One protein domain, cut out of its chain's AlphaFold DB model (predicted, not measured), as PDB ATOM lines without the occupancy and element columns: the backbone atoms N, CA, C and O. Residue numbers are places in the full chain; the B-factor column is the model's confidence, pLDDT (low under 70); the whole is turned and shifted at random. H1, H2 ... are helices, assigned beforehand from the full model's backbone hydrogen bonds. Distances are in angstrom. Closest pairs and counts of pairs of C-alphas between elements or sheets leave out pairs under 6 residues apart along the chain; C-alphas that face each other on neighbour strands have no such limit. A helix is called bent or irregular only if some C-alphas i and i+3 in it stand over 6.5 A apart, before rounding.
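Overview. This is residues 4 to 52 of the 359 residues of the protein "Putative mediator of RNA polymerase II transcription subunit 26c" of Zea mays (UniProt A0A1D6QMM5). Three helices follow one another in an open zigzag: H2 and H3 meet near their ends as a wide V, and the short H1 makes a corner at the other end of H2, about perpendicular to it. The arm of the V made by residues 39 to 52 of H3 sticks out, and the space between the two arms is empty. The printed part has 49 residues, with three named helices in the order H1, H2, H3 and no named strand; its class is all helix. The whole is loose, with a radius of gyration of the C-alphas of 13.5 A, and the C-alphas span 35 by 26 by 16 A along their three main axes.

Along the chain. The printed part begins with H1, residues 4 to 13, whose C-alpha 4 stands at (131.952, 174.975, 118.344); it is 14.2 A long from first to last C-alpha. H2, residues 18 to 32, begins at C-alpha 18 at (138.399, 170.104, 107.351) and is 20.9 A long from first to last C-alpha. H3, residues 34 to 52, is the longest helix with 19 residues; it measures 27.1 A from first to last C-alpha and ends at C-alpha 52 at (147.572, 194.773, 99.057). No helix is bent or irregular.

Arrangement. H1 and H2 only just touch, with 3 pairs of C-alphas within 8 A. Their closest C-alphas are those of Leu 11 and Leu 18, 6.2 A apart, and H2 touches H1 with residues 18 to 21 alone. The lines of H1 and H2 are about perpendicular, at 85 degrees. H2 and H3 also only just touch, with 3 pairs of C-alphas within 8 A. Their closest C-alphas are those of Ala 29 and Leu 37, 6.3 A apart. H2 touches H3 with residues 26 to 30 alone, and H3 touches H2 with residue 37 alone. H2 and H3 run opposite ways at a steep tilt of 54 degrees, and their centres are 17.0 A apart. H1 and H3 are apart. In H1, H2 and H3 every pair of O i and N i+4 is within hydrogen-bond range.

Size, cuts and confidence. The two C-alphas farthest apart are those of Ala 13 and Ala 52, at 37.1 A, while the first and last printed C-alphas, Gly 4 and Ala 52, are 31.7 A apart. Residues 39 to 52 of H3 stand free; the body without them has 35 residues and spans 28 by 16 by 11 A. The printed part has no cut. The links from H1 to H2, of 4 residues, and from H2 to H3, of 1 residue, are both tight. The mean pLDDT of the printed part is 93.2, and residues 51 to 52 are under 70.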
ATOM      1  N   GLY A   4     130.788 175.861 118.338       87.01
ATOM      2  CA  GLY A   4     131.952 174.975 118.344       87.01
ATOM      3  C   GLY A   4     131.574 173.494 118.359       87.01
ATOM      4  O   GLY A   4     132.119 172.725 117.573       87.01
ATOM      5  N   GLU A   5     130.585 173.097 119.164       90.41
ATOM      6  CA  GLU A   5     130.111 171.705 119.216       90.41
ATOM      7  C   GLU A   5     129.516 171.258 117.877       90.41
ATOM      8  O   GLU A   5     129.725 170.127 117.436       90.41
ATOM      9  N   ARG A   6     128.784 172.157 117.206       90.65
ATOM     10  CA  ARG A   6     128.205 171.887 115.882       90.65
ATOM     11  C   ARG A   6     129.289 171.715 114.822       90.65
ATOM     12  O   ARG A   6     129.185 170.797 114.013       90.65
ATOM     13  N   LEU A   7     130.319 172.563 114.840       90.43
ATOM     14  CA  LEU A   7     131.459 172.446 113.930       90.43
ATOM     15  C   LEU A   7     132.253 171.160 114.198       90.43
ATOM     16  O   LEU A   7     132.596 170.466 113.250       90.43
ATOM     17  N   GLY A   8     132.484 170.814 115.468       91.59
ATOM     18  CA  GLY A   8     133.153 169.571 115.861       91.59
ATOM     19  C   GLY A   8     132.416 168.338 115.341       91.59
ATOM     20  O   GLY A   8     133.000 167.537 114.620       91.59
ATOM     21  N   ARG A   9     131.100 168.247 115.577       92.63
ATOM     22  CA  ARG A   9     130.274 167.149 115.040       92.63
ATOM     23  C   ARG A   9     130.270 167.095 113.514       92.63
ATOM     24  O   ARG A   9     130.259 166.006 112.949       92.63
ATOM     25  N   ALA A  10     130.240 168.249 112.847       91.67
ATOM     26  CA  ALA A  10     130.325 168.298 111.393       91.67
ATOM     27  C   ALA A  10     131.686 167.775 110.920       91.67
ATOM     28  O   ALA A  10     131.737 166.920 110.047       91.67
ATOM     29  N   LEU A  11     132.780 168.212 111.539       94.28
ATOM     30  CA  LEU A  11     134.125 167.756 111.212       94.28
ATOM     31  C   LEU A  11     134.286 166.243 111.429       94.28
ATOM     32  O   LEU A  11     134.834 165.560 110.564       94.28
ATOM     33  N   ASP A  12     133.736 165.707 112.520       93.72
ATOM     34  CA  ASP A  12     133.713 164.267 112.801       93.72
ATOM     35  C   ASP A  12     132.931 163.484 111.733       93.72
ATOM     36  O   ASP A  12     133.362 162.409 111.315       93.72
ATOM     37  N   ALA A  13     131.823 164.037 111.224       92.42
ATOM     38  CA  ALA A  13     131.045 163.425 110.144       92.42
ATOM     39  C   ALA A  13     131.829 163.322 108.820       92.42
ATOM     40  O   ALA A  13     131.589 162.403 108.038       92.42
ATOM     41  N   PHE A  14     132.798 164.214 108.590       93.13
ATOM     42  CA  PHE A  14     133.732 164.165 107.457       93.13
ATOM     43  C   PHE A  14     135.061 163.465 107.805       93.13
ATOM     44  O   PHE A  14     136.071 163.652 107.125       93.13
ATOM     45  N   GLY A  15     135.088 162.657 108.872       91.80
ATOM     46  CA  GLY A  15     136.267 161.884 109.269       91.80
ATOM     47  C   GLY A  15     137.435 162.743 109.756       91.80
ATOM     48  O   GLY A  15     138.590 162.353 109.601       91.80
ATOM     49  N   GLY A  16     137.158 163.933 110.292       91.70
ATOM     50  CA  GLY A  16     138.185 164.868 110.745       91.70
ATOM     51  C   GLY A  16     138.795 165.724 109.630       91.70
ATOM     52  O   GLY A  16     139.683 166.533 109.904       91.70
ATOM     53  N   ASN A  17     138.365 165.567 108.373       94.30
ATOM     54  CA  ASN A  17     138.933 166.315 107.254       94.30
ATOM     55  C   ASN A  17     138.225 167.663 107.062       94.30
ATOM     56  O   ASN A  17     137.135 167.742 106.491       94.30
ATOM     57  N   LEU A  18     138.895 168.735 107.488       95.18
ATOM     58  CA  LEU A  18     138.399 170.104 107.351       95.18
ATOM     59  C   LEU A  18     138.136 170.488 105.891       95.18
ATOM     60  O   LEU A  18     137.136 171.141 105.612       95.18
ATOM     61  N   TRP A  19     138.999 170.077 104.962       96.12
ATOM     62  CA  TRP A  19     138.854 170.437 103.552       96.12
ATOM     63  C   TRP A  19     137.635 169.766 102.923       96.12
ATOM     64  O   TRP A  19     136.869 170.437 102.248       96.12
ATOM     65  N   ALA A  20     137.370 168.497 103.253       96.34
ATOM     66  CA  ALA A  20     136.165 167.806 102.786       96.34
ATOM     67  C   ALA A  20     134.873 168.468 103.299       96.34
ATOM     68  O   ALA A  20     133.892 168.559 102.564       96.34
ATOM     69  N   LEU A  21     134.878 168.968 104.542       96.83
ATOM     70  CA  LEU A  21     133.763 169.744 105.090       96.83
ATOM     71  C   LEU A  21     133.587 171.081 104.351       96.83
ATOM     72  O   LEU A  21     132.458 171.470 104.056       96.83
ATOM     73  N   VAL A  22     134.685 171.787 104.058       96.21
ATOM     74  CA  VAL A  22     134.656 173.057 103.315       96.21
ATOM     75  C   VAL A  22     134.144 172.846 101.890       96.21
ATOM     76  O   VAL A  22     133.249 173.576 101.474       96.21
ATOM     77  N   ASP A  23     134.636 171.833 101.179       96.38
ATOM     78  CA  ASP A  23     134.212 171.518  99.810       96.38
ATOM     79  C   ASP A  23     132.727 171.134  99.765       96.38
ATOM     80  O   ASP A  23     131.963 171.693  98.983       96.38
ATOM     81  N   ALA A  24     132.264 170.279 100.686       95.67
ATOM     82  CA  ALA A  24     130.849 169.922 100.778       95.67
ATOM     83  C   ALA A  24     129.951 171.128 101.117       95.67
ATOM     84  O   ALA A  24     128.828 171.234 100.616       95.67
ATOM     85  N   ALA A  25     130.433 172.046 101.961       95.67
ATOM     86  CA  ALA A  25     129.726 173.284 102.272       95.67
ATOM     87  C   ALA A  25     129.681 174.239 101.067       95.67
ATOM     88  O   ALA A  25     128.654 174.881 100.846       95.67
ATOM     89  N   LEU A  26     130.754 174.311 100.273       96.23
ATOM     90  CA  LEU A  26     130.795 175.070  99.022       96.23
ATOM     91  C   LEU A  26     129.845 174.476  97.975       96.23
ATOM     92  O   LEU A  26     129.091 175.229  97.363       96.23
ATOM     93  N   ASP A  27     129.794 173.152  97.830       96.85
ATOM     94  CA  ASP A  27     128.873 172.460  96.918       96.85
ATOM     95  C   ASP A  27     127.403 172.624  97.327       96.85
ATOM     96  O   ASP A  27     126.510 172.707  96.480       96.85
ATOM     97  N   ALA A  28     127.116 172.645  98.631       95.50
ATOM     98  CA  ALA A  28     125.788 172.984  99.139       95.50
ATOM     99  C   ALA A  28     125.450 174.454  98.845       95.50
ATOM    100  O   ALA A  28     124.397 174.744  98.282       95.50
ATOM    101  N   ALA A  29     126.374 175.381  99.120       96.83
ATOM    102  CA  ALA A  29     126.182 176.802  98.842       96.83
ATOM    103  C   ALA A  29     126.002 177.095  97.343       96.83
ATOM    104  O   ALA A  29     125.184 177.936  96.987       96.83
ATOM    105  N   ALA A  30     126.702 176.386  96.456       96.27
ATOM    106  CA  ALA A  30     126.559 176.543  95.010       96.27
ATOM    107  C   ALA A  30     125.178 176.103  94.495       96.27
ATOM    108  O   ALA A  30     124.685 176.671  93.522       96.27
ATOM    109  N   ARG A  31     124.552 175.113  95.147       96.35
ATOM    110  CA  ARG A  31     123.205 174.630  94.810       96.35
ATOM    111  C   ARG A  31     122.108 175.498  95.415       96.35
ATOM    112  O   ARG A  31     121.152 175.828  94.721       96.35
ATOM    113  N   ASP A  32     122.259 175.870  96.684       97.28
ATOM    114  CA  ASP A  32     121.196 176.533  97.441       97.28
ATOM    115  C   ASP A  32     121.261 178.066  97.340       97.28
ATOM    116  O   ASP A  32     120.223 178.728  97.377       97.28
ATOM    117  N   ARG A  33     122.468 178.652  97.252       96.34
ATOM    118  CA  ARG A  33     122.713 180.110  97.299       96.34
ATOM    119  C   ARG A  33     123.891 180.567  96.415       96.34
ATOM    120  O   ARG A  33     124.871 181.122  96.927       96.34
ATOM    121  N   PRO A  34     123.808 180.397  95.084       96.32
ATOM    122  CA  PRO A  34     124.906 180.738  94.180       96.32
ATOM    123  C   PRO A  34     125.279 182.229  94.214       96.32
ATOM    124  O   PRO A  34     126.462 182.564  94.152       96.32
ATOM    125  N   ASP A  35     124.301 183.129  94.347       96.46
ATOM    126  CA  ASP A  35     124.553 184.575  94.344       96.46
ATOM    127  C   ASP A  35     125.257 185.042  95.624       96.46
ATOM    128  O   ASP A  35     126.213 185.814  95.557       96.46
ATOM    129  N   GLU A  36     124.862 184.515  96.787       96.86
ATOM    130  CA  GLU A  36     125.522 184.818  98.063       96.86
ATOM    131  C   GLU A  36     126.954 184.274  98.088       96.86
ATOM    132  O   GLU A  36     127.870 184.950  98.562       96.86
ATOM    133  N   LEU A  37     127.176 183.075  97.535       96.89
ATOM    134  CA  LEU A  37     128.516 182.513  97.394       96.89
ATOM    135  C   LEU A  37     129.407 183.415  96.528       96.89
ATOM    136  O   LEU A  37     130.546 183.683  96.919       96.89
ATOM    137  N   ARG A  38     128.897 183.922  95.393       97.23
ATOM    138  CA  ARG A  38     129.631 184.881  94.549       97.23
ATOM    139  C   ARG A  38     129.917 186.182  95.292       97.23
ATOM    140  O   ARG A  38     131.072 186.582  95.343       97.23
ATOM    141  N   ALA A  39     128.921 186.781  95.943       97.45
ATOM    142  CA  ALA A  39     129.106 188.013  96.710       97.45
ATOM    143  C   ALA A  39     130.156 187.845  97.825       97.45
ATOM    144  O   ALA A  39     131.035 188.688  98.004       97.45
ATOM    145  N   ARG A  40     130.125 186.717  98.548       96.59
ATOM    146  CA  ARG A  40     131.127 186.387  99.572       96.59
ATOM    147  C   ARG A  40     132.513 186.195  98.973       96.59
ATOM    148  O   ARG A  40     133.470 186.746  99.516       96.59
ATOM    149  N   ARG A  41     132.630 185.449  97.872       96.24
ATOM    150  CA  ARG A  41     133.893 185.283  97.142       96.24
ATOM    151  C   ARG A  41     134.459 186.646  96.753       96.24
ATOM    152  O   ARG A  41     135.613 186.919  97.064       96.24
ATOM    153  N   ASP A  42     133.643 187.499  96.151       96.62
ATOM    154  CA  ASP A  42     134.062 188.815  95.672       96.62
ATOM    155  C   ASP A  42     134.486 189.711  96.840       96.62
ATOM    156  O   ASP A  42     135.569 190.279  96.798       96.62
ATOM    157  N   SER A  43     133.764 189.693  97.966       97.08
ATOM    158  CA  SER A  43     134.177 190.417  99.181       97.08
ATOM    159  C   SER A  43     135.506 189.927  99.784       97.08
ATOM    160  O   SER A  43     136.230 190.681 100.436       97.08
ATOM    161  N   ILE A  44     135.846 188.641  99.620       95.51
ATOM    162  CA  ILE A  44     137.137 188.098 100.062       95.51
ATOM    163  C   ILE A  44     138.234 188.584  99.118       95.51
ATOM    164  O   ILE A  44     139.267 189.053  99.592       95.51
ATOM    165  N   VAL A  45     138.000 188.503  97.806       95.67
ATOM    166  CA  VAL A  45     138.925 188.995  96.779       95.67
ATOM    167  C   VAL A  45     139.187 190.488  96.984       95.67
ATOM    168  O   VAL A  45     140.342 190.886  97.109       95.67
ATOM    169  N   GLU A  46     138.141 191.296  97.141       93.20
ATOM    170  CA  GLU A  46     138.255 192.725  97.434       93.20
ATOM    171  C   GLU A  46     139.099 192.988  98.678       93.20
ATOM    172  O   GLU A  46     140.004 193.810  98.623       93.20
ATOM    173  N   ARG A  47     138.888 192.262  99.783       92.38
ATOM    174  CA  ARG A  47     139.714 192.436 100.991       92.38
ATOM    175  C   ARG A  47     141.172 192.041 100.777       92.38
ATOM    176  O   ARG A  47     142.051 192.717 101.306       92.38
ATOM    177  N   LEU A  48     141.443 190.981 100.016       92.57
ATOM    178  CA  LEU A  48     142.812 190.555  99.708       92.57
ATOM    179  C   LEU A  48     143.549 191.606  98.866       92.57
ATOM    180  O   LEU A  48     144.702 191.924  99.158       92.57
ATOM    181  N   TYR A  49     142.881 192.184  97.866       87.08
ATOM    182  CA  TYR A  49     143.480 193.197  96.994       87.08
ATOM    183  C   TYR A  49     143.471 194.609  97.605       87.08
ATOM    184  O   TYR A  49     144.423 195.362  97.406       87.08
ATOM    185  N   ALA A  50     142.483 194.963  98.428       84.30
ATOM    186  CA  ALA A  50     142.484 196.209  99.196       84.30
ATOM    187  C   ALA A  50     143.591 196.208 100.261       84.30
ATOM    188  O   ALA A  50     144.295 197.204 100.420       84.30
ATOM    189  N   ALA A  51     143.815 195.073 100.937       68.08
ATOM    190  CA  ALA A  51     144.940 194.911 101.858       68.08
ATOM    191  C   ALA A  51     146.299 194.959 101.139       68.08
ATOM    192  O   ALA A  51     147.293 195.370 101.733       68.08
ATOM    193  N   ALA A  52     146.364 194.585  99.856       63.07
ATOM    194  CA  ALA A  52     147.572 194.773  99.057       63.07
ATOM    195  C   ALA A  52     147.829 196.259  98.731       63.07
ATOM    196  O   ALA A  52     148.983 196.685  98.723       63.07
TER     197      ALA A  52